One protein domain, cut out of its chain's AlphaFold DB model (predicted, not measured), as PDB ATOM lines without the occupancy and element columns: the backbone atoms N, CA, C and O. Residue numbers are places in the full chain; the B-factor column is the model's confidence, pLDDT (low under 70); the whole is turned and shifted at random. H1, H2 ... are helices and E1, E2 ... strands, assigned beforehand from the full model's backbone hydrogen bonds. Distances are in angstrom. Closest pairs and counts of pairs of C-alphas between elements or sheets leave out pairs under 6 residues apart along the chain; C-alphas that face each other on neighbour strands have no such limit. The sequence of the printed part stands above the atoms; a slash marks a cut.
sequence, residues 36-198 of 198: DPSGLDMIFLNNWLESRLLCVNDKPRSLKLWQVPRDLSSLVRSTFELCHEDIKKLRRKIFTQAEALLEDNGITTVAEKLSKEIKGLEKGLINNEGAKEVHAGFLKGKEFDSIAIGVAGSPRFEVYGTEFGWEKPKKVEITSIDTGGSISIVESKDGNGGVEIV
ATOM      1  N   ASP A  36      35.851  40.218 377.252       84.00
ATOM      2  CA  ASP A  36      35.940  41.665 377.067       84.00
ATOM      3  C   ASP A  36      36.656  42.316 378.259       84.00
ATOM      4  O   ASP A  36      36.031  42.948 379.112       84.00
ATOM      5  N   PRO A  37      37.986  42.142 378.365       85.81
ATOM      6  CA  PRO A  37      38.762  42.712 379.465       85.81
ATOM      7  C   PRO A  37      38.757  44.248 379.463       85.81
ATOM      8  O   PRO A  37      39.067  44.861 380.484       85.81
ATOM      9  N   SER A  38      38.420  44.868 378.331       82.25
ATOM     10  CA  SER A  38      38.396  46.318 378.160       82.25
ATOM     11  C   SER A  38      37.016  46.926 378.451       82.25
ATOM     12  O   SER A  38      36.925  48.139 378.621       82.25
ATOM     13  N   GLY A  39      35.948  46.128 378.557       86.06
ATOM     14  CA  GLY A  39      34.578  46.623 378.751       86.06
ATOM     15  C   GLY A  39      34.053  47.411 377.547       86.06
ATOM     16  O   GLY A  39      33.343  48.410 377.706       86.06
ATOM     17  N   LEU A  40      34.460  47.009 376.340       81.69
ATOM     18  CA  LEU A  40      33.984  47.578 375.084       81.69
ATOM     19  C   LEU A  40      32.464  47.427 374.942       81.69
ATOM     20  O   LEU A  40      31.813  48.329 374.424       81.69
ATOM     21  N   ASP A  41      31.871  46.346 375.434       83.44
ATOM     22  CA  ASP A  41      30.435  46.078 375.374       83.44
ATOM     23  C   ASP A  41      29.586  47.237 375.928       83.44
ATOM     24  O   ASP A  41      28.711  47.768 375.237       83.44
ATOM     25  N   MET A  42      29.896  47.698 377.138       84.44
ATOM     26  CA  MET A  42      29.215  48.797 377.816       84.44
ATOM     27  C   MET A  42      29.545  50.136 377.171       84.44
ATOM     28  O   MET A  42      28.712  51.038 377.148       84.44
ATOM     29  N   ILE A  43      30.741  50.273 376.610       82.44
ATOM     30  CA  ILE A  43      31.153  51.463 375.868       82.44
ATOM     31  C   ILE A  43      30.325  51.631 374.594       82.44
ATOM     32  O   ILE A  43      29.749  52.696 374.375       82.44
ATOM     33  N   PHE A  44      30.242  50.586 373.772       78.00
ATOM     34  CA  PHE A  44      29.442  50.584 372.552       78.00
ATOM     35  C   PHE A  44      27.956  50.734 372.880       78.00
ATOM     36  O   PHE A  44      27.272  51.517 372.226       78.00
ATOM     37  N   LEU A  45      27.460  50.060 373.924       79.69
ATOM     38  CA  LEU A  45      26.070  50.184 374.358       79.69
ATOM     39  C   LEU A  45      25.730  51.607 374.817       79.69
ATOM     40  O   LEU A  45      24.719  52.155 374.384       79.69
ATOM     41  N   ASN A  46      26.561  52.218 375.664       79.56
ATOM     42  CA  ASN A  46      26.339  53.587 376.128       79.56
ATOM     43  C   ASN A  46      26.422  54.575 374.966       79.56
ATOM     44  O   ASN A  46      25.523  55.394 374.821       79.56
ATOM     45  N   ASN A  47      27.406  54.439 374.073       74.44
ATOM     46  CA  ASN A  47      27.481  55.258 372.864       74.44
ATOM     47  C   ASN A  47      26.247  55.091 371.968       74.44
ATOM     48  O   ASN A  47      25.749  56.075 371.434       74.44
ATOM     49  N   TRP A  48      25.735  53.868 371.806       72.50
ATOM     50  CA  TRP A  48      24.520  53.596 371.037       72.50
ATOM     51  C   TRP A  48      23.285  54.248 371.669       72.50
ATOM     52  O   TRP A  48      22.474  54.849 370.970       72.50
ATOM     53  N   LEU A  49      23.150  54.166 372.996       73.00
ATOM     54  CA  LEU A  49      22.055  54.791 373.745       73.00
ATOM     55  C   LEU A  49      22.156  56.326 373.768       73.00
ATOM     56  O   LEU A  49      21.133  57.010 373.713       73.00
ATOM     57  N   GLU A  50      23.372  56.867 373.854       68.69
ATOM     58  CA  GLU A  50      23.667  58.304 373.812       68.69
ATOM     59  C   GLU A  50      23.587  58.883 372.402       68.69
ATOM     60  O   GLU A  50      23.354  60.085 372.240       68.69
ATOM     61  N   SER A  51      23.755  58.043 371.379       60.56
ATOM     62  CA  SER A  51      23.588  58.396 369.980       60.56
ATOM     63  C   SER A  51      22.124  58.693 369.682       60.56
ATOM     64  O   SER A  51      21.391  57.924 369.065       60.56
ATOM     65  N   ARG A  52      21.716  59.897 370.074       55.59
ATOM     66  CA  ARG A  52      20.483  60.569 369.661       55.59
ATOM     67  C   ARG A  52      20.563  61.090 368.219       55.59
ATOM     68  O   ARG A  52      19.913  62.075 367.884       55.59
ATOM     69  N   LEU A  53      21.413  60.510 367.373       48.41
ATOM     70  CA  LEU A  53      21.719  61.077 366.065       48.41
ATOM     71  C   LEU A  53      20.775  60.570 364.988       48.41
ATOM     72  O   LEU A  53      20.551  59.371 364.842       48.41
ATOM     73  N   LEU A  54      20.241  61.557 364.263       48.22
ATOM     74  CA  LEU A  54      19.628  61.489 362.941       48.22
ATOM     75  C   LEU A  54      18.853  60.191 362.694       48.22
ATOM     76  O   LEU A  54      19.198  59.405 361.812       48.22
ATOM     77  N   CYS A  55      17.741  60.077 363.432       48.88
ATOM     78  CA  CYS A  55      16.554  59.290 363.072       48.88
ATOM     79  C   CYS A  55      16.371  57.925 363.742       48.88
ATOM     80  O   CYS A  55      15.570  57.104 363.286       48.88
ATOM     81  N   VAL A  56      16.985  57.738 364.909       46.84
ATOM     82  CA  VAL A  56      16.396  56.898 365.959       46.84
ATOM     83  C   VAL A  56      15.263  57.718 366.582       46.84
ATOM     84  O   VAL A  56      15.497  58.819 367.071       46.84
ATOM     85  N   ASN A  57      14.014  57.235 366.523       51.19
ATOM     86  CA  ASN A  57      12.925  57.863 367.287       51.19
ATOM     87  C   ASN A  57      13.370  58.024 368.750       51.19
ATOM     88  O   ASN A  57      14.089  57.161 369.249       51.19
ATOM     89  N   ASP A  58      12.819  58.991 369.489       56.12
ATOM     90  CA  ASP A  58      13.051  59.169 370.942       56.12
ATOM     91  C   ASP A  58      12.757  57.911 371.798       56.12
ATOM     92  O   ASP A  58      12.945  57.887 373.013       56.12
ATOM     93  N   LYS A  59      12.261  56.843 371.162       63.72
ATOM     94  CA  LYS A  59      12.008  55.520 371.717       63.72
ATOM     95  C   LYS A  59      13.128  54.552 371.294       63.72
ATOM     96  O   LYS A  59      13.011  53.940 370.230       63.72
ATOM     97  N   PRO A  60      14.128  54.284 372.155       58.41
ATOM     98  CA  PRO A  60      15.226  53.348 371.869       58.41
ATOM     99  C   PRO A  60      14.783  51.879 371.692       58.41
ATOM    100  O   PRO A  60      15.592  51.023 371.359       58.41
ATOM    101  N   ARG A  61      13.496  51.564 371.911       64.00
ATOM    102  CA  ARG A  61      12.886  50.232 371.715       64.00
ATOM    103  C   ARG A  61      11.928  50.167 370.519       64.00
ATOM    104  O   ARG A  61      11.020  49.341 370.485       64.00
ATOM    105  N   SER A  62      12.064  51.084 369.570       66.56
ATOM    106  CA  SER A  62      11.241  51.122 368.363       66.56
ATOM    107  C   SER A  62      11.811  50.200 367.282       66.56
ATOM    108  O   SER A  62      12.981  50.314 366.942       66.56
ATOM    109  N   LEU A  63      10.966  49.361 366.676       63.12
ATOM    110  CA  LEU A  63      11.302  48.592 365.466       63.12
ATOM    111  C   LEU A  63      11.188  49.418 364.171       63.12
ATOM    112  O   LEU A  63      11.369  48.879 363.081       63.12
ATOM    113  N   LYS A  64      10.834  50.708 364.255       63.59
ATOM    114  CA  LYS A  64      10.810  51.577 363.070       63.59
ATOM    115  C   LYS A  64      12.211  51.683 362.464       63.59
ATOM    116  O   LYS A  64      13.177  51.894 363.192       63.59
ATOM    117  N   LEU A  65      12.264  51.578 361.139       56.78
ATOM    118  CA  LEU A  65      13.480  51.726 360.348       56.78
ATOM    119  C   LEU A  65      14.120  53.098 360.578       56.78
ATOM    120  O   LEU A  65      13.421  54.106 360.720       56.78
ATOM    121  N   TRP A  66      15.451  53.100 360.595       57.22
ATOM    122  CA  TRP A  66      16.276  54.301 360.559       57.22
ATOM    123  C   TRP A  66      15.861  55.137 359.346       57.22
ATOM    124  O   TRP A  66      15.841  54.618 358.241       57.22
ATOM    125  N   GLN A  67      15.491  56.406 359.518       55.09
ATOM    126  CA  GLN A  67      15.140  57.272 358.384       55.09
ATOM    127  C   GLN A  67      16.303  58.208 358.072       55.09
ATOM    128  O   GLN A  67      16.436  59.220 358.732       55.09
ATOM    129  N   VAL A  68      17.182  57.935 357.112       54.53
ATOM    130  CA  VAL A  68      18.208  58.942 356.778       54.53
ATOM    131  C   VAL A  68      17.519  60.213 356.232       54.53
ATOM    132  O   VAL A  68      16.629  60.074 355.396       54.53
ATOM    133  N   PRO A  69      17.906  61.446 356.639       52.16
ATOM    134  CA  PRO A  69      17.291  62.704 356.172       52.16
ATOM    135  C   PRO A  69      17.469  63.014 354.676       52.16
ATOM    136  O   PRO A  69      17.297  64.159 354.259       52.16
ATOM    137  N   ARG A  70      17.889  62.040 353.864       56.97
ATOM    138  CA  ARG A  70      18.057  62.220 352.425       56.97
ATOM    139  C   ARG A  70      16.703  62.068 351.744       56.97
ATOM    140  O   ARG A  70      15.928  61.182 352.088       56.97
ATOM    141  N   ASP A  71      16.442  62.919 350.758       63.16
ATOM    142  CA  ASP A  71      15.342  62.700 349.828       63.16
ATOM    143  C   ASP A  71      15.671  61.474 348.971       63.16
ATOM    144  O   ASP A  71      16.440  61.545 348.010       63.16
ATOM    145  N   LEU A  72      15.140  60.325 349.382       63.66
ATOM    146  CA  LEU A  72      15.337  59.059 348.687       63.66
ATOM    147  C   LEU A  72      14.254  58.799 347.629       63.66
ATOM    148  O   LEU A  72      14.255  57.736 347.016       63.66
ATOM    149  N   SER A  73      13.346  59.755 347.384       67.62
ATOM    150  CA  SER A  73      12.219  59.581 346.452       67.62
ATOM    151  C   SER A  73      12.651  59.389 344.995       67.62
ATOM    152  O   SER A  73      11.911  58.809 344.204       67.62
ATOM    153  N   SER A  74      13.857  59.845 344.651       76.12
ATOM    154  CA  SER A  74      14.448  59.716 343.317       76.12
ATOM    155  C   SER A  74      15.361  58.496 343.151       76.12
ATOM    156  O   SER A  74      15.827  58.243 342.039       76.12
ATOM    157  N   LEU A  75      15.634  57.731 344.217       75.06
ATOM    158  CA  LEU A  75      16.500  56.558 344.115       75.06
ATOM    159  C   LEU A  75      15.754  55.396 343.459       75.06
ATOM    160  O   LEU A  75      14.638  55.044 343.835       75.06
ATOM    161  N   VAL A  76      16.421  54.764 342.497       81.25
ATOM    162  CA  VAL A  76      15.949  53.544 341.846       81.25
ATOM    163  C   VAL A  76      16.729  52.345 342.366       81.25
ATOM    164  O   VAL A  76      17.943  52.413 342.559       81.25
ATOM    165  N   ARG A  77      16.024  51.233 342.566       84.31
ATOM    166  CA  ARG A  77      16.630  49.940 342.882       84.31
ATOM    167  C   ARG A  77      17.042  49.260 341.580       84.31
ATOM    168  O   ARG A  77      16.213  49.124 340.681       84.31
ATOM    169  N   SER A  78      18.288  48.812 341.500       89.44
ATOM    170  CA  SER A  78      18.817  48.097 340.337       89.44
ATOM    171  C   SER A  78      19.561  46.857 340.797       89.44
ATOM    172  O   SER A  78      20.299  46.919 341.767       89.44
ATOM    173  N   THR A  79      19.389  45.741 340.096       92.25
ATOM    174  CA  THR A  79      20.137  44.509 340.364       92.25
ATOM    175  C   THR A  79      21.237  44.337 339.328       92.25
ATOM    176  O   THR A  79      20.981  44.422 338.127       92.25
ATOM    177  N   PHE A  80      22.443  44.045 339.798       93.38
ATOM    178  CA  PHE A  80      23.611  43.736 338.991       93.38
ATOM    179  C   PHE A  80      24.125  42.348 339.352       93.38
ATOM    180  O   PHE A  80      24.238  42.004 340.526       93.38
ATOM    181  N   GLU A  81      24.489  41.565 338.347       93.38
ATOM    182  CA  GLU A  81      25.157  40.283 338.548       93.38
ATOM    183  C   GLU A  81      26.630  40.420 338.170       93.38
ATOM    184  O   GLU A  81      26.967  40.921 337.096       93.38
ATOM    185  N   LEU A  82      27.515  39.970 339.059       93.25
ATOM    186  CA  LEU A  82      28.932  39.791 338.769       93.25
ATOM    187  C   LEU A  82      29.222  38.299 338.747       93.25
ATOM    188  O   LEU A  82      29.237  37.642 339.793       93.25
ATOM    189  N   CYS A  83      29.479  37.756 337.558       92.81
ATOM    190  CA  CYS A  83      29.803  36.344 337.454       92.81
ATOM    191  C   CYS A  83      31.199  36.064 338.028       92.81
ATOM    192  O   CYS A  83      32.036  36.954 338.218       92.81
ATOM    193  N   HIS A  84      31.484  34.786 338.267       89.75
ATOM    194  CA  HIS A  84      32.782  34.357 338.772       89.75
ATOM    195  C   HIS A  84      33.966  34.843 337.907       89.75
ATOM    196  O   HIS A  84      35.028  35.183 338.436       89.75
ATOM    197  N   GLU A  85      33.790  34.922 336.582       92.38
ATOM    198  CA  GLU A  85      34.837  35.410 335.677       92.38
ATOM    199  C   GLU A  85      35.023  36.932 335.760       92.38
ATOM    200  O   GLU A  85      36.157  37.409 335.692       92.38
ATOM    201  N   ASP A  86      33.959  37.704 335.995       91.06
ATOM    202  CA  ASP A  86      34.057  39.151 336.223       91.06
ATOM    203  C   ASP A  86      34.808  39.448 337.518       91.06
ATOM    204  O   ASP A  86      35.713  40.283 337.535       91.06
ATOM    205  N   ILE A  87      34.521  38.693 338.584       89.44
ATOM    206  CA  ILE A  87      35.247  38.792 339.856       89.44
ATOM    207  C   ILE A  87      36.729  38.452 339.653       89.44
ATOM    208  O   ILE A  87      37.600  39.149 340.179       89.44
ATOM    209  N   LYS A  88      37.055  37.416 338.866       87.62
ATOM    210  CA  LYS A  88      38.451  37.088 338.522       87.62
ATOM    211  C   LYS A  88      39.132  38.208 337.745       87.62
ATOM    212  O   LYS A  88      40.269  38.554 338.068       87.62
ATOM    213  N   LYS A  89      38.469  38.779 336.738       92.31
ATOM    214  CA  LYS A  89      38.994  39.914 335.962       92.31
ATOM    215  C   LYS A  89      39.213  41.137 336.845       92.31
ATOM    216  O   LYS A  89      40.267  41.759 336.751       92.31
ATOM    217  N   LEU A  90      38.268  41.445 337.733       88.00
ATOM    218  CA  LEU A  90      38.381  42.551 338.677       88.00
ATOM    219  C   LEU A  90      39.559  42.341 339.627       88.00
ATOM    220  O   LEU A  90      40.381  43.241 339.774       88.00
ATOM    221  N   ARG A  91      39.702  41.136 340.198       82.94
ATOM    222  CA  ARG A  91      40.866  40.774 341.020       82.94
ATOM    223  C   ARG A  91      42.162  40.986 340.250       82.94
ATOM    224  O   ARG A  91      43.022  41.699 340.743       82.94
ATOM    225  N   ARG A  92      42.287  40.432 339.037       85.62
ATOM    226  CA  ARG A  92      43.475  40.617 338.183       85.62
ATOM    227  C   ARG A  92      43.775  42.096 337.946       85.62
ATOM    228  O   ARG A  92      44.905  42.505 338.143       85.62
ATOM    229  N   LYS A  93      42.771  42.907 337.598       82.00
ATOM    230  CA  LYS A  93      42.943  44.348 337.372       82.00
ATOM    231  C   LYS A  93      43.428  45.078 338.627       82.00
ATOM    232  O   LYS A  93      44.337  45.894 338.522       82.00
ATOM    233  N   ILE A  94      42.848  44.770 339.789       79.50
ATOM    234  CA  ILE A  94      43.287  45.320 341.079       79.50
ATOM    235  C   ILE A  94      44.729  44.897 341.364       79.50
ATOM    236  O   ILE A  94      45.532  45.743 341.736       79.50
ATOM    237  N   PHE A  95      45.074  43.626 341.138       79.62
ATOM    238  CA  PHE A  95      46.440  43.127 341.305       79.62
ATOM    239  C   PHE A  95      47.427  43.828 340.371       79.62
ATOM    240  O   PHE A  95      48.437  44.307 340.853       79.62
ATOM    241  N   THR A  96      47.122  43.986 339.083       78.56
ATOM    242  CA  THR A  96      48.008  44.678 338.132       78.56
ATOM    243  C   THR A  96      48.159  46.167 338.453       78.56
ATOM    244  O   THR A  96      49.244  46.720 338.331       78.56
ATOM    245  N   GLN A  97      47.087  46.841 338.880       70.75
ATOM    246  CA  GLN A  97      47.175  48.236 339.325       70.75
ATOM    247  C   GLN A  97      47.967  48.365 340.623       70.75
ATOM    248  O   GLN A  97      48.739  49.306 340.764       70.75
ATOM    249  N   ALA A  98      47.799  47.418 341.546       70.75
ATOM    250  CA  ALA A  98      48.624  47.339 342.737       70.75
ATOM    251  C   ALA A  98      50.089  47.105 342.353       70.75
ATOM    252  O   ALA A  98      50.922  47.841 342.849       70.75
ATOM    253  N   GLU A  99      50.385  46.181 341.429       68.94
ATOM    254  CA  GLU A  99      51.720  45.879 340.882       68.94
ATOM    255  C   GLU A  99      52.384  47.074 340.198       68.94
ATOM    256  O   GLU A  99      53.567  47.310 340.413       68.94
ATOM    257  N   ALA A 100      51.634  47.886 339.455       65.12
ATOM    258  CA  ALA A 100      52.145  49.135 338.887       65.12
ATOM    259  C   ALA A 100      52.544  50.164 339.968       65.12
ATOM    260  O   ALA A 100      53.365  51.040 339.715       65.12
ATOM    261  N   LEU A 101      52.003  50.053 341.189       62.91
ATOM    262  CA  LEU A 101      52.458  50.820 342.357       62.91
ATOM    263  C   LEU A 101      53.684  50.176 343.046       62.91
ATOM    264  O   LEU A 101      54.190  50.736 344.018       62.91
ATOM    265  N   LEU A 102      54.152  49.006 342.584       64.69
ATOM    266  CA  LEU A 102      55.256  48.232 343.175       64.69
ATOM    267  C   LEU A 102      56.609  48.427 342.475       64.69
ATOM    268  O   LEU A 102      57.587  47.861 342.959       64.69
ATOM    269  N   GLU A 103      56.704  49.205 341.390       62.41
ATOM    270  CA  GLU A 103      57.938  49.291 340.581       62.41
ATOM    271  C   GLU A 103      59.124  50.038 341.230       62.41
ATOM    272  O   GLU A 103      60.217  49.983 340.689       62.41
ATOM    273  N   ASP A 104      58.996  50.629 342.422       56.97
ATOM    274  CA  ASP A 104      60.145  51.167 343.174       56.97
ATOM    275  C   ASP A 104      59.863  51.150 344.680       56.97
ATOM    276  O   ASP A 104      59.054  51.937 345.166       56.97
ATOM    277  N   ASN A 105      60.490  50.240 345.444       63.16
ATOM    278  CA  ASN A 105      60.337  50.118 346.910       63.16
ATOM    279  C   ASN A 105      58.870  50.145 347.413       63.16
ATOM    280  O   ASN A 105      58.594  50.429 348.582       63.16
ATOM    281  N   GLY A 106      57.908  49.866 346.527       65.19
ATOM    282  CA  GLY A 106      56.491  50.120 346.759       65.19
ATOM    283  C   GLY A 106      55.894  49.112 347.726       65.19
ATOM    284  O   GLY A 106      55.105  49.487 348.583       65.19
ATOM    285  N   ILE A 107      56.340  47.850 347.677       64.00
ATOM    286  CA  ILE A 107      55.894  46.806 348.613       64.00
ATOM    287  C   ILE A 107      56.323  47.143 350.038       64.00
ATOM    288  O   ILE A 107      55.494  47.083 350.938       64.00
ATOM    289  N   THR A 108      57.587  47.513 350.262       68.88
ATOM    290  CA  THR A 108      58.067  47.886 351.601       68.88
ATOM    291  C   THR A 108      57.390  49.164 352.075       68.88
ATOM    292  O   THR A 108      56.902  49.195 353.195       68.88
ATOM    293  N   THR A 109      57.222  50.162 351.207       69.94
ATOM    294  CA  THR A 109      56.539  51.420 351.549       69.94
ATOM    295  C   THR A 109      55.053  51.212 351.871       69.94
ATOM    296  O   THR A 109      54.546  51.750 352.855       69.94
ATOM    297  N   VAL A 110      54.333  50.410 351.078       69.19
ATOM    298  CA  VAL A 110      52.918  50.075 351.306       69.19
ATOM    299  C   VAL A 110      52.770  49.181 352.531       69.19
ATOM    300  O   VAL A 110      51.885  49.434 353.340       69.19
ATOM    301  N   ALA A 111      53.638  48.185 352.721       68.69
ATOM    302  CA  ALA A 111      53.623  47.322 353.897       68.69
ATOM    303  C   ALA A 111      53.960  48.097 355.177       68.69
ATOM    304  O   ALA A 111      53.307  47.888 356.193       68.69
ATOM    305  N   GLU A 112      54.917  49.024 355.142       76.00
ATOM    306  CA  GLU A 112      55.240  49.909 356.266       76.00
ATOM    307  C   GLU A 112      54.089  50.861 356.571       76.00
ATOM    308  O   GLU A 112      53.720  51.022 357.736       76.00
ATOM    309  N   LYS A 113      53.475  51.455 355.539       72.50
ATOM    310  CA  LYS A 113      52.326  52.349 355.705       72.50
ATOM    311  C   LYS A 113      51.116  51.589 356.241       72.50
ATOM    312  O   LYS A 113      50.551  52.017 357.237       72.50
ATOM    313  N   LEU A 114      50.784  50.425 355.682       69.38
ATOM    314  CA  LEU A 114      49.738  49.541 356.203       69.38
ATOM    315  C   LEU A 114      50.062  49.055 357.615       69.38
ATOM    316  O   LEU A 114      49.183  49.078 358.458       69.38
ATOM    317  N   SER A 115      51.302  48.664 357.918       72.81
ATOM    318  CA  SER A 115      51.701  48.250 359.270       72.81
ATOM    319  C   SER A 115      51.557  49.397 360.269       72.81
ATOM    320  O   SER A 115      51.105  49.187 361.392       72.81
ATOM    321  N   LYS A 116      51.902  50.624 359.863       76.75
ATOM    322  CA  LYS A 116      51.728  51.833 360.672       76.75
ATOM    323  C   LYS A 116      50.250  52.166 360.880       76.75
ATOM    324  O   LYS A 116      49.876  52.446 362.014       76.75
ATOM    325  N   GLU A 117      49.430  52.096 359.833       68.44
ATOM    326  CA  GLU A 117      47.977  52.297 359.914       68.44
ATOM    327  C   GLU A 117      47.313  51.210 360.763       68.44
ATOM    328  O   GLU A 117      46.545  51.535 361.655       68.44
ATOM    329  N   ILE A 118      47.671  49.934 360.585       68.94
ATOM    330  CA  ILE A 118      47.188  48.812 361.407       68.94
ATOM    331  C   ILE A 118      47.583  49.021 362.868       68.94
ATOM    332  O   ILE A 118      46.725  48.920 363.729       68.94
ATOM    333  N   LYS A 119      48.830  49.398 363.176       72.00
ATOM    334  CA  LYS A 119      49.249  49.710 364.557       72.00
ATOM    335  C   LYS A 119      48.548  50.944 365.131       72.00
ATOM    336  O   LYS A 119      48.339  51.029 366.340       72.00
ATOM    337  N   GLY A 120      48.220  51.925 364.290       65.62
ATOM    338  CA  GLY A 120      47.421  53.094 364.663       65.62
ATOM    339  C   GLY A 120      45.974  52.713 364.972       65.62
ATOM    340  O   GLY A 120      45.443  53.115 366.003       65.62
ATOM    341  N   LEU A 121      45.388  51.865 364.129       55.50
ATOM    342  CA  LEU A 121      44.079  51.244 364.300       55.50
ATOM    343  C   LEU A 121      44.056  50.354 365.539       55.50
ATOM    344  O   LEU A 121      43.109  50.429 366.292       55.50
ATOM    345  N   GLU A 122      45.099  49.586 365.829       56.72
ATOM    346  CA  GLU A 122      45.229  48.819 367.068       56.72
ATOM    347  C   GLU A 122      45.257  49.761 368.285       56.72
ATOM    348  O   GLU A 122      44.490  49.619 369.234       56.72
ATOM    349  N   LYS A 123      46.068  50.818 368.255       61.56
ATOM    350  CA  LYS A 123      46.081  51.784 369.361       61.56
ATOM    351  C   LYS A 123      44.755  52.524 369.528       61.56
ATOM    352  O   LYS A 123      44.405  52.806 370.664       61.56
ATOM    353  N   GLY A 124      44.046  52.832 368.443       53.06
ATOM    354  CA  GLY A 124      42.784  53.573 368.461       53.06
ATOM    355  C   GLY A 124      41.534  52.711 368.652       53.06
ATOM    356  O   GLY A 124      40.600  53.158 369.282       53.06
ATOM    357  N   LEU A 125      41.476  51.480 368.148       48.19
ATOM    358  CA  LEU A 125      40.302  50.596 368.240       48.19
ATOM    359  C   LEU A 125      40.363  49.659 369.446       48.19
ATOM    360  O   LEU A 125      39.312  49.227 369.908       48.19
ATOM    361  N   ILE A 126      41.560  49.326 369.948       51.62
ATOM    362  CA  ILE A 126      41.698  48.451 371.124       51.62
ATOM    363  C   ILE A 126      41.760  49.260 372.429       51.62
ATOM    364  O   ILE A 126      41.600  48.689 373.508       51.62
ATOM    365  N   ASN A 127      41.969  50.583 372.365       59.22
ATOM    366  CA  ASN A 127      41.774  51.443 373.527       59.22
ATOM    367  C   ASN A 127      40.330  51.966 373.581       59.22
ATOM    368  O   ASN A 127      39.692  52.281 372.576       59.22
ATOM    369  N   ASN A 128      39.803  52.044 374.798       61.84
ATOM    370  CA  ASN A 128      38.415  52.413 375.053       61.84
ATOM    371  C   ASN A 128      38.046  53.815 374.547       61.84
ATOM    372  O   ASN A 128      36.875  54.076 374.301       61.84
ATOM    373  N   GLU A 129      39.011  54.725 374.416       63.66
ATOM    374  CA  GLU A 129      38.776  56.116 374.014       63.66
ATOM    375  C   GLU A 129      38.717  56.297 372.494       63.66
ATOM    376  O   GLU A 129      37.804  56.959 372.003       63.66
ATOM    377  N   GLY A 130      39.606  55.668 371.724       63.38
ATOM    378  CA  GLY A 130      39.570  55.765 370.266       63.38
ATOM    379  C   GLY A 130      38.431  54.938 369.662       63.38
ATOM    380  O   GLY A 130      37.790  55.390 368.714       63.38
ATOM    381  N   ALA A 131      38.079  53.793 370.263       63.31
ATOM    382  CA  ALA A 131      36.913  53.014 369.853       63.31
ATOM    383  C   ALA A 131      35.632  53.828 370.072       63.31
ATOM    384  O   ALA A 131      34.756  53.866 369.202       63.31
ATOM    385  N   LYS A 132      35.560  54.556 371.198       65.50
ATOM    386  CA  LYS A 132      34.489  55.524 371.458       65.50
ATOM    387  C   LYS A 132      34.447  56.612 370.405       65.50
ATOM    388  O   LYS A 132      33.364  56.906 369.916       65.50
ATOM    389  N   GLU A 133      35.581  57.216 370.075       66.94
ATOM    390  CA  GLU A 133      35.626  58.370 369.182       66.94
ATOM    391  C   GLU A 133      35.334  58.006 367.723       66.94
ATOM    392  O   GLU A 133      34.561  58.706 367.070       66.94
ATOM    393  N   VAL A 134      35.867  56.886 367.222       65.19
ATOM    394  CA  VAL A 134      35.571  56.368 365.876       65.19
ATOM    395  C   VAL A 134      34.096  55.990 365.765       65.19
ATOM    396  O   VAL A 134      33.420  56.404 364.823       65.19
ATOM    397  N   HIS A 135      33.566  55.261 366.753       63.72
ATOM    398  CA  HIS A 135      32.158  54.876 366.766       63.72
ATOM    399  C   HIS A 135      31.237  56.095 366.899       63.72
ATOM    400  O   HIS A 135      30.272  56.225 366.149       63.72
ATOM    401  N   ALA A 136      31.561  57.038 367.788       64.50
ATOM    402  CA  ALA A 136      30.817  58.283 367.937       64.50
ATOM    403  C   ALA A 136      30.919  59.166 366.688       64.50
ATOM    404  O   ALA A 136      29.932  59.794 366.332       64.50
ATOM    405  N   GLY A 137      32.068  59.224 366.011       65.50
ATOM    406  CA  GLY A 137      32.254  59.959 364.758       65.50
ATOM    407  C   GLY A 137      31.410  59.387 363.621       65.50
ATOM    408  O   GLY A 137      30.749  60.148 362.915       65.50
ATOM    409  N   PHE A 138      31.365  58.057 363.509       63.28
ATOM    410  CA  PHE A 138      30.491  57.346 362.578       63.28
ATOM    411  C   PHE A 138      29.009  57.624 362.864       63.28
ATOM    412  O   PHE A 138      28.273  58.041 361.975       63.28
ATOM    413  N   LEU A 139      28.581  57.476 364.122       59.72
ATOM    414  CA  LEU A 139      27.200  57.741 364.541       59.72
ATOM    415  C   LEU A 139      26.810  59.220 364.402       59.72
ATOM    416  O   LEU A 139      25.658  59.529 364.102       59.72
ATOM    417  N   LYS A 140      27.765  60.142 364.587       58.03
ATOM    418  CA  LYS A 140      27.577  61.596 364.439       58.03
ATOM    419  C   LYS A 140      27.564  62.065 362.994       58.03
ATOM    420  O   LYS A 140      27.345  63.252 362.773       58.03
ATOM    421  N   GLY A 141      27.783  61.164 362.033       54.06
ATOM    422  CA  GLY A 141      27.838  61.517 360.622       54.06
ATOM    423  C   GLY A 141      28.890  62.587 360.350       54.06
ATOM    424  O   GLY A 141      28.631  63.479 359.546       54.06
ATOM    425  N   LYS A 142      30.045  62.539 361.045       49.59
ATOM    426  CA  LYS A 142      31.188  63.384 360.671       49.59
ATOM    427  C   LYS A 142      31.408  63.204 359.171       49.59
ATOM    428  O   LYS A 142      31.402  62.068 358.696       49.59
ATOM    429  N   GLU A 143      31.569  64.312 358.452       47.00
ATOM    430  CA  GLU A 143      31.999  64.290 357.059       47.00
ATOM    431  C   GLU A 143      33.300  63.495 357.004       47.00
ATOM    432  O   GLU A 143      34.355  63.934 357.460       47.00
ATOM    433  N   PHE A 144      33.200  62.260 356.533       48.16
ATOM    434  CA  PHE A 144      34.365  61.560 356.063       48.16
ATOM    435  C   PHE A 144      34.702  62.218 354.726       48.16
ATOM    436  O   PHE A 144      33.840  62.285 353.852       48.16
ATOM    437  N   ASP A 145      35.961  62.602 354.515       45.94
ATOM    438  CA  ASP A 145      36.482  62.974 353.183       45.94
ATOM    439  C   ASP A 145      36.404  61.800 352.169       45.94
ATOM    440  O   ASP A 145      36.954  61.853 351.071       45.94
ATOM    441  N   SER A 146      35.737  60.698 352.534       52.78
ATOM    442  CA  SER A 146      35.576  59.471 351.768       52.78
ATOM    443  C   SER A 146      34.108  59.043 351.731       52.78
ATOM    444  O   SER A 146      33.357  59.198 352.694       52.78
ATOM    445  N   ILE A 147      33.695  58.478 350.596       57.84
ATOM    446  CA  ILE A 147      32.357  57.914 350.413       57.84
ATOM    447  C   ILE A 147      32.261  56.629 351.244       57.84
ATOM    448  O   ILE A 147      32.864  55.613 350.897       57.84
ATOM    449  N   ALA A 148      31.491  56.659 352.331       65.06
ATOM    450  CA  ALA A 148      31.141  55.462 353.086       65.06
ATOM    451  C   ALA A 148      29.939  54.760 352.427       65.06
ATOM    452  O   ALA A 148      28.852  55.332 352.349       65.06
ATOM    453  N   ILE A 149      30.129  53.519 351.967       73.94
ATOM    454  CA  ILE A 149      29.058  52.665 351.425       73.94
ATOM    455  C   ILE A 149      28.759  51.564 352.442       73.94
ATOM    456  O   ILE A 149      29.641  50.783 352.799       73.94
ATOM    457  N   GLY A 150      27.511  51.492 352.903       79.31
ATOM    458  CA  GLY A 150      27.034  50.369 353.708       79.31
ATOM    459  C   GLY A 150      26.789  49.144 352.831       79.31
ATOM    460  O   GLY A 150      26.232  49.269 351.742       79.31
ATOM    461  N   VAL A 151      27.188  47.963 353.303       89.12
ATOM    462  CA  VAL A 151      26.933  46.690 352.618       89.12
ATOM    463  C   VAL A 151      26.128  45.780 353.536       89.12
ATOM    464  O   VAL A 151      26.551  45.496 354.656       89.12
ATOM    465  N   ALA A 152      24.979  45.313 353.060       90.25
ATOM    466  CA  ALA A 152      24.155  44.321 353.737       90.25
ATOM    467  C   ALA A 152      24.267  42.948 353.057       90.25
ATOM    468  O   ALA A 152      24.376  42.846 351.839       90.25
ATOM    469  N   GLY A 153      24.178  41.875 353.843       91.44
ATOM    470  CA  GLY A 153      24.237  40.507 353.326       91.44
ATOM    471  C   GLY A 153      25.656  39.959 353.154       91.44
ATOM    472  O   GLY A 153      26.652  40.577 353.534       91.44
ATOM    473  N   SER A 154      25.735  38.729 352.655       91.62
ATOM    474  CA  SER A 154      26.982  38.045 352.325       91.62
ATOM    475  C   SER A 154      26.687  36.869 351.392       91.62
ATOM    476  O   SER A 154      25.767  36.107 351.694       91.62
ATOM    477  N   PRO A 155      27.515  36.609 350.361       91.19
ATOM    478  CA  PRO A 155      27.412  35.384 349.563       91.19
ATOM    479  C   PRO A 155      27.567  34.094 350.378       91.19
ATOM    480  O   PRO A 155      27.177  33.025 349.936       91.19
ATOM    481  N   ARG A 156      28.135  34.177 351.588       90.12
ATOM    482  CA  ARG A 156      28.278  33.029 352.498       90.12
ATOM    483  C   ARG A 156      26.992  32.673 353.234       90.12
ATOM    484  O   ARG A 156      26.974  31.700 353.982       90.12
ATOM    485  N   PHE A 157      25.954  33.497 353.126       90.00
ATOM    486  CA  PHE A 157      24.671  33.187 353.746       90.00
ATOM    487  C   PHE A 157      23.862  32.187 352.925       90.00
ATOM    488  O   PHE A 157      23.019  31.524 353.524       90.00
ATOM    489  N   GLU A 158      24.155  32.043 351.625       89.69
ATOM    490  CA  GLU A 158      23.561  31.030 350.742       89.69
ATOM    491  C   GLU A 158      22.021  31.051 350.795       89.69
ATOM    492  O   GLU A 158      21.346  30.025 350.908       89.69
ATOM    493  N   VAL A 159      21.447  32.256 350.752       91.94
ATOM    494  CA  VAL A 159      20.009  32.500 350.922       91.94
ATOM    495  C   VAL A 159      19.184  31.854 349.800       91.94
ATOM    496  O   VAL A 159      18.171  31.217 350.080       91.94
ATOM    497  N   TYR A 160      19.628  31.929 348.545       93.19
ATOM    498  CA  TYR A 160      19.066  31.204 347.402       93.19
ATOM    499  C   TYR A 160      19.189  29.680 347.541       93.19
ATOM    500  O   TYR A 160      18.413  28.943 346.932       93.19
ATOM    501  N   GLY A 161      20.132  29.184 348.347       89.12
ATOM    502  CA  GLY A 161      20.273  27.762 348.671       89.12
ATOM    503  C   GLY A 161      19.248  27.244 349.685       89.12
ATOM    504  O   GLY A 161      19.156  26.036 349.898       89.12
ATOM    505  N   THR A 162      18.471  28.131 350.310       89.94
ATOM    506  CA  THR A 162      17.525  27.784 351.378       89.94
ATOM    507  C   THR A 162      16.225  27.204 350.806       89.94
ATOM    508  O   THR A 162      15.539  27.869 350.039       89.94
ATOM    509  N   GLU A 163      15.831  25.997 351.225       89.25
ATOM    510  CA  GLU A 163      14.603  25.320 350.772       89.25
ATOM    511  C   GLU A 163      13.657  25.040 351.947       89.25
ATOM    512  O   GLU A 163      14.012  24.329 352.884       89.25
ATOM    513  N   PHE A 164      12.432  25.565 351.887       88.50
ATOM    514  CA  PHE A 164      11.418  25.376 352.938       88.50
ATOM    515  C   PHE A 164      10.345  24.324 352.599       88.50
ATOM    516  O   PHE A 164       9.378  24.203 353.342       88.50
ATOM    517  N   GLY A 165      10.494  23.594 351.488       86.25
ATOM    518  CA  GLY A 165       9.494  22.641 350.966       86.25
ATOM    519  C   GLY A 165       8.756  23.124 349.708       86.25
ATOM    520  O   GLY A 165       8.079  22.347 349.047       86.25
ATOM    521  N   TRP A 166       8.938  24.392 349.319       84.94
ATOM    522  CA  TRP A 166       8.330  25.002 348.122       84.94
ATOM    523  C   TRP A 166       9.374  25.452 347.094       84.94
ATOM    524  O   TRP A 166       9.233  26.511 346.488       84.94
ATOM    525  N   GLU A 167      10.420  24.640 346.914       89.94
ATOM    526  CA  GLU A 167      11.583  24.933 346.062       89.94
ATOM    527  C   GLU A 167      12.449  26.108 346.570       89.94
ATOM    528  O   GLU A 167      12.248  26.645 347.665       89.94
ATOM    529  N   LYS A 168      13.477  26.461 345.788       91.06
ATOM    530  CA  LYS A 168      14.420  27.548 346.084       91.06
ATOM    531  C   LYS A 168      13.821  28.927 345.766       91.06
ATOM    532  O   LYS A 168      13.037  29.052 344.818       91.06
ATOM    533  N   PRO A 169      14.229  29.993 346.479       92.31
ATOM    534  CA  PRO A 169      13.814  31.356 346.183       92.31
ATOM    535  C   PRO A 169      14.085  31.752 344.728       92.31
ATOM    536  O   PRO A 169      15.154  31.504 344.173       92.31
ATOM    537  N   LYS A 170      13.120  32.440 344.107       91.88
ATOM    538  CA  LYS A 170      13.294  32.993 342.753       91.88
ATOM    539  C   LYS A 170      14.024  34.337 342.743       91.88
ATOM    540  O   LYS A 170      14.594  34.670 341.705       91.88
ATOM    541  N   LYS A 171      13.980  35.078 343.854       92.88
ATOM    542  CA  LYS A 171      14.616  36.384 344.070       92.88
ATOM    543  C   LYS A 171      14.830  36.600 345.572       92.88
ATOM    544  O   LYS A 171      13.964  36.216 346.359       92.88
ATOM    545  N   VAL A 172      15.947  37.216 345.948       91.75
ATOM    546  CA  VAL A 172      16.234  37.671 347.317       91.75
ATOM    547  C   VAL A 172      16.317  39.197 347.314       91.75
ATOM    548  O   VAL A 172      16.942  39.779 346.438       91.75
ATOM    549  N   GLU A 173      15.672  39.846 348.284       91.25
ATOM    550  CA  GLU A 173      15.671  41.306 348.436       91.25
ATOM    551  C   GLU A 173      15.968  41.678 349.888       91.25
ATOM    552  O   GLU A 173      15.294  41.212 350.811       91.25
ATOM    553  N   ILE A 174      16.962  42.544 350.098       89.69
ATOM    554  CA  ILE A 174      17.277  43.103 351.416       89.69
ATOM    555  C   ILE A 174      16.671  44.501 351.501       89.69
ATOM    556  O   ILE A 174      17.271  45.481 351.077       89.69
ATOM    557  N   THR A 175      15.477  44.612 352.077       85.12
ATOM    558  CA  THR A 175      14.711  45.872 352.114       85.12
ATOM    559  C   THR A 175      15.297  46.932 353.047       85.12
ATOM    560  O   THR A 175      15.004  48.115 352.905       85.12
ATOM    561  N   SER A 176      16.159  46.549 353.994       78.44
ATOM    562  CA  SER A 176      16.773  47.503 354.923       78.44
ATOM    563  C   SER A 176      17.718  48.496 354.237       78.44
ATOM    564  O   SER A 176      17.969  49.565 354.793       78.44
ATOM    565  N   ILE A 177      18.226  48.181 353.037       82.94
ATOM    566  CA  ILE A 177      19.163  49.052 352.303       82.94
ATOM    567  C   ILE A 177      18.502  50.328 351.763       82.94
ATOM    568  O   ILE A 177      19.185  51.337 351.562       82.94
ATOM    569  N   ASP A 178      17.172  50.318 351.637       78.19
ATOM    570  CA  ASP A 178      16.369  51.409 351.064       78.19
ATOM    571  C   ASP A 178      16.453  52.691 351.881       78.19
ATOM    572  O   ASP A 178      16.127  53.766 351.397       78.19
ATOM    573  N   THR A 179      16.889  52.580 353.133       66.50
ATOM    574  CA  THR A 179      16.828  53.671 354.103       66.50
ATOM    575  C   THR A 179      18.160  54.370 354.354       66.50
ATOM    576  O   THR A 179      18.222  55.264 355.192       66.50
ATOM    577  N   GLY A 180      19.218  54.041 353.603       64.31
ATOM    578  CA  GLY A 180      20.548  54.614 353.846       64.31
ATOM    579  C   GLY A 180      21.484  54.717 352.647       64.31
ATOM    580  O   GLY A 180      22.624  55.142 352.825       64.31
ATOM    581  N   GLY A 181      21.042  54.369 351.435       71.12
ATOM    582  CA  GLY A 181      21.933  54.296 350.266       71.12
ATOM    583  C   GLY A 181      23.008  53.215 350.418       71.12
ATOM    584  O   GLY A 181      24.128  53.381 349.945       71.12
ATOM    585  N   SER A 182      22.684  52.149 351.156       80.75
ATOM    586  CA  SER A 182      23.513  50.947 351.230       80.75
ATOM    587  C   SER A 182      23.271  50.082 349.999       80.75
ATOM    588  O   SER A 182      22.234  50.206 349.353       80.75
ATOM    589  N   ILE A 183      24.204  49.181 349.723       90.88
ATOM    590  CA  ILE A 183      24.017  48.099 348.758       90.88
ATOM    591  C   ILE A 183      23.832  46.783 349.505       90.88
ATOM    592  O   ILE A 183      24.250  46.630 350.657       90.88
ATOM    593  N   SER A 184      23.233  45.809 348.849       93.38
ATOM    594  CA  SER A 184      23.206  44.424 349.289       93.38
ATOM    595  C   SER A 184      24.079  43.558 348.400       93.38
ATOM    596  O   SER A 184      24.249  43.841 347.218       93.38
ATOM    597  N   ILE A 185      24.652  42.508 348.984       95.44
ATOM    598  CA  ILE A 185      25.423  41.504 348.257       95.44
ATOM    599  C   ILE A 185      24.992  40.121 348.735       95.44
ATOM    600  O   ILE A 185      25.067  39.809 349.927       95.44
ATOM    601  N   VAL A 186      24.589  39.278 347.791       95.06
ATOM    602  CA  VAL A 186      24.243  37.868 348.012       95.06
ATOM    603  C   VAL A 186      24.909  36.996 346.950       95.06
ATOM    604  O   VAL A 186      25.481  37.495 345.980       95.06
ATOM    605  N   GLU A 187      24.914  35.684 347.150       94.44
ATOM    606  CA  GLU A 187      25.402  34.749 346.142       94.44
ATOM    607  C   GLU A 187      24.537  34.795 344.883       94.44
ATOM    608  O   GLU A 187      23.343  35.088 344.940       94.44
ATOM    609  N   SER A 188      25.148  34.502 343.735       93.12
ATOM    610  CA  SER A 188      24.403  34.395 342.485       93.12
ATOM    611  C   SER A 188      23.368  33.275 342.566       93.12
ATOM    612  O   SER A 188      23.666  32.164 343.016       93.12
ATOM    613  N   LYS A 189      22.162  33.547 342.069       90.19
ATOM    614  CA  LYS A 189      21.031  32.610 342.067       90.19
ATOM    615  C   LYS A 189      21.341  31.273 341.389       90.19
ATOM    616  O   LYS A 189      20.813  30.237 341.786       90.19
ATOM    617  N   ASP A 190      22.164  31.293 340.349       86.94
ATOM    618  CA  ASP A 190      22.555  30.109 339.580       86.94
ATOM    619  C   ASP A 190      23.675  29.286 340.245       86.94
ATOM    620  O   ASP A 190      24.053  28.233 339.730       86.94
ATOM    621  N   GLY A 191      24.204  29.730 341.392       81.88
ATOM    622  CA  GLY A 191      25.252  29.021 342.125       81.88
ATOM    623  C   GLY A 191      26.585  28.950 341.376       81.88
ATOM    624  O   GLY A 191      27.434  28.126 341.709       81.88
ATOM    625  N   ASN A 192      26.806  29.811 340.378       86.12
ATOM    626  CA  ASN A 192      27.998  29.788 339.522       86.12
ATOM    627  C   ASN A 192      29.280  30.338 340.195       86.12
ATOM    628  O   ASN A 192      30.306  30.513 339.534       86.12
ATOM    629  N   GLY A 193      29.232  30.648 341.495       87.19
ATOM    630  CA  GLY A 193      30.326  31.283 342.238       87.19
ATOM    631  C   GLY A 193      30.465  32.796 342.016       87.19
ATOM    632  O   GLY A 193      31.501  33.367 342.370       87.19
ATOM    633  N   GLY A 194      29.463  33.427 341.401       92.56
ATOM    634  CA  GLY A 194      29.281  34.872 341.285       92.56
ATOM    635  C   GLY A 194      28.457  35.468 342.429       92.56
ATOM    636  O   GLY A 194      28.122  34.787 343.404       92.56
ATOM    637  N   VAL A 195      28.130  36.753 342.302       95.19
ATOM    638  CA  VAL A 195      27.349  37.511 343.288       95.19
ATOM    639  C   VAL A 195      26.281  38.368 342.617       95.19
ATOM    640  O   VAL A 195      26.499  38.905 341.532       95.19
ATOM    641  N   GLU A 196      25.151  38.522 343.295       95.56
ATOM    642  CA  GLU A 196      24.110  39.490 342.963       95.56
ATOM    643  C   GLU A 196      24.261  40.705 343.890       95.56
ATOM    644  O   GLU A 196      24.418  40.554 345.107       95.56
ATOM    645  N   ILE A 197      24.261  41.905 343.309       94.38
ATOM    646  CA  ILE A 197      24.412  43.189 343.998       94.38
ATOM    647  C   ILE A 197      23.174  44.036 343.711       94.38
ATOM    648  O   ILE A 197      22.805  44.197 342.547       94.38
ATOM    649  N   VAL A 198      22.549  44.585 344.752       90.88
ATOM    650  CA  VAL A 198      21.372  45.473 344.640       90.88
ATOM    651  C   VAL A 198      21.599  46.755 345.408       90.88
ATOM    652  O   VAL A 198      22.049  46.627 346.567       90.88
TER     653      VAL A 198
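What this domain is: This is residues 36 to 198 of the 198 residues of an uncharacterized protein of Jatropha curcas (UniProt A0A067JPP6). A loose, open frame: a small sheet of three strands, E1, E3 and E2, makes one side, the long helices H2 and H3 reach away from it and turn a wide corner, and H3 comes round to a second corner with H4, beside which H1 lies. The long stretches 51 to 79 and 140 to 174 run back from H1 and H4 to the sheet's side, and residues 162 to 167 stick out as a loop. The printed part has 163 residues with five named helices and three named strands, in the order H1 E1 H2 H3 H4 H5 E2 E3; the sheet runs E1, E3, E2, all antiparallel. The class is mostly helix, though under half of the residues are in named elements. The whole is loose, with a radius of gyration of the C-alphas of 20.4 A and spans of 56 by 49 by 37 A.

How they stand to each other: H1, residues 40 to 50, touches H4, residues 128 to 139, the closest C-alphas being those of Leu 40 and Asn 128, 6.6 A apart. They run the same way at a steep tilt of 37 degrees, only just beyond shallow. E1, residues 80 to 82, is an edge strand and the antiparallel neighbour of E3, residues 195 to 197, with N 80 and O 197 within hydrogen-bond range at 2.8 A. H2, residues 84 to 100, only just is on the sheet, with 5 pairs of C-alphas within 10 A, and only grazes it with residues 84 to 90. H2 and H3, residues 106 to 125, are near each other. H3 and H4 touch only at the corner by their link, about perpendicular at 82 degrees, with the C-alphas of Gly 124 and Gly 130 closest at 4.3 A. H5, residues 175 to 179, only grazes the sheet with residues 175 to 178. E2, residues 183 to 187, forms an antiparallel hairpin with E3, where N 196 and O 186 are 2.9 A apart, within hydrogen-bond range. Every O i to N i+4 pair is within hydrogen-bond range in H1, H2, H3 and H4; H5 has 0 of 1, and 1 of 2 O i to N i+3 pairs.

Where its parts are: H1 begins at C-alpha 40, (33.984, 47.578, 375.084). H2 spans 24.4 A from first to last C-alpha, H3 26.9 A, H4 16.3 A and H1 14.9 A. H3 ends at C-alpha 125, (40.302, 50.596, 368.240). E2 spans 13.7 A, and E3 ends at C-alpha 197, (24.412, 43.189, 343.998).

The domain as a whole: The C-alphas of Asp 104 and Gly 165 are farthest apart, at 58.7 A. The printed part has no cut; the links H1 to E1 and H4 to H5 are long. The mean pLDDT of the printed part is 74.6, with 71 residues under 70, among them 50 to 73, 99 to 111 and 120 to 148.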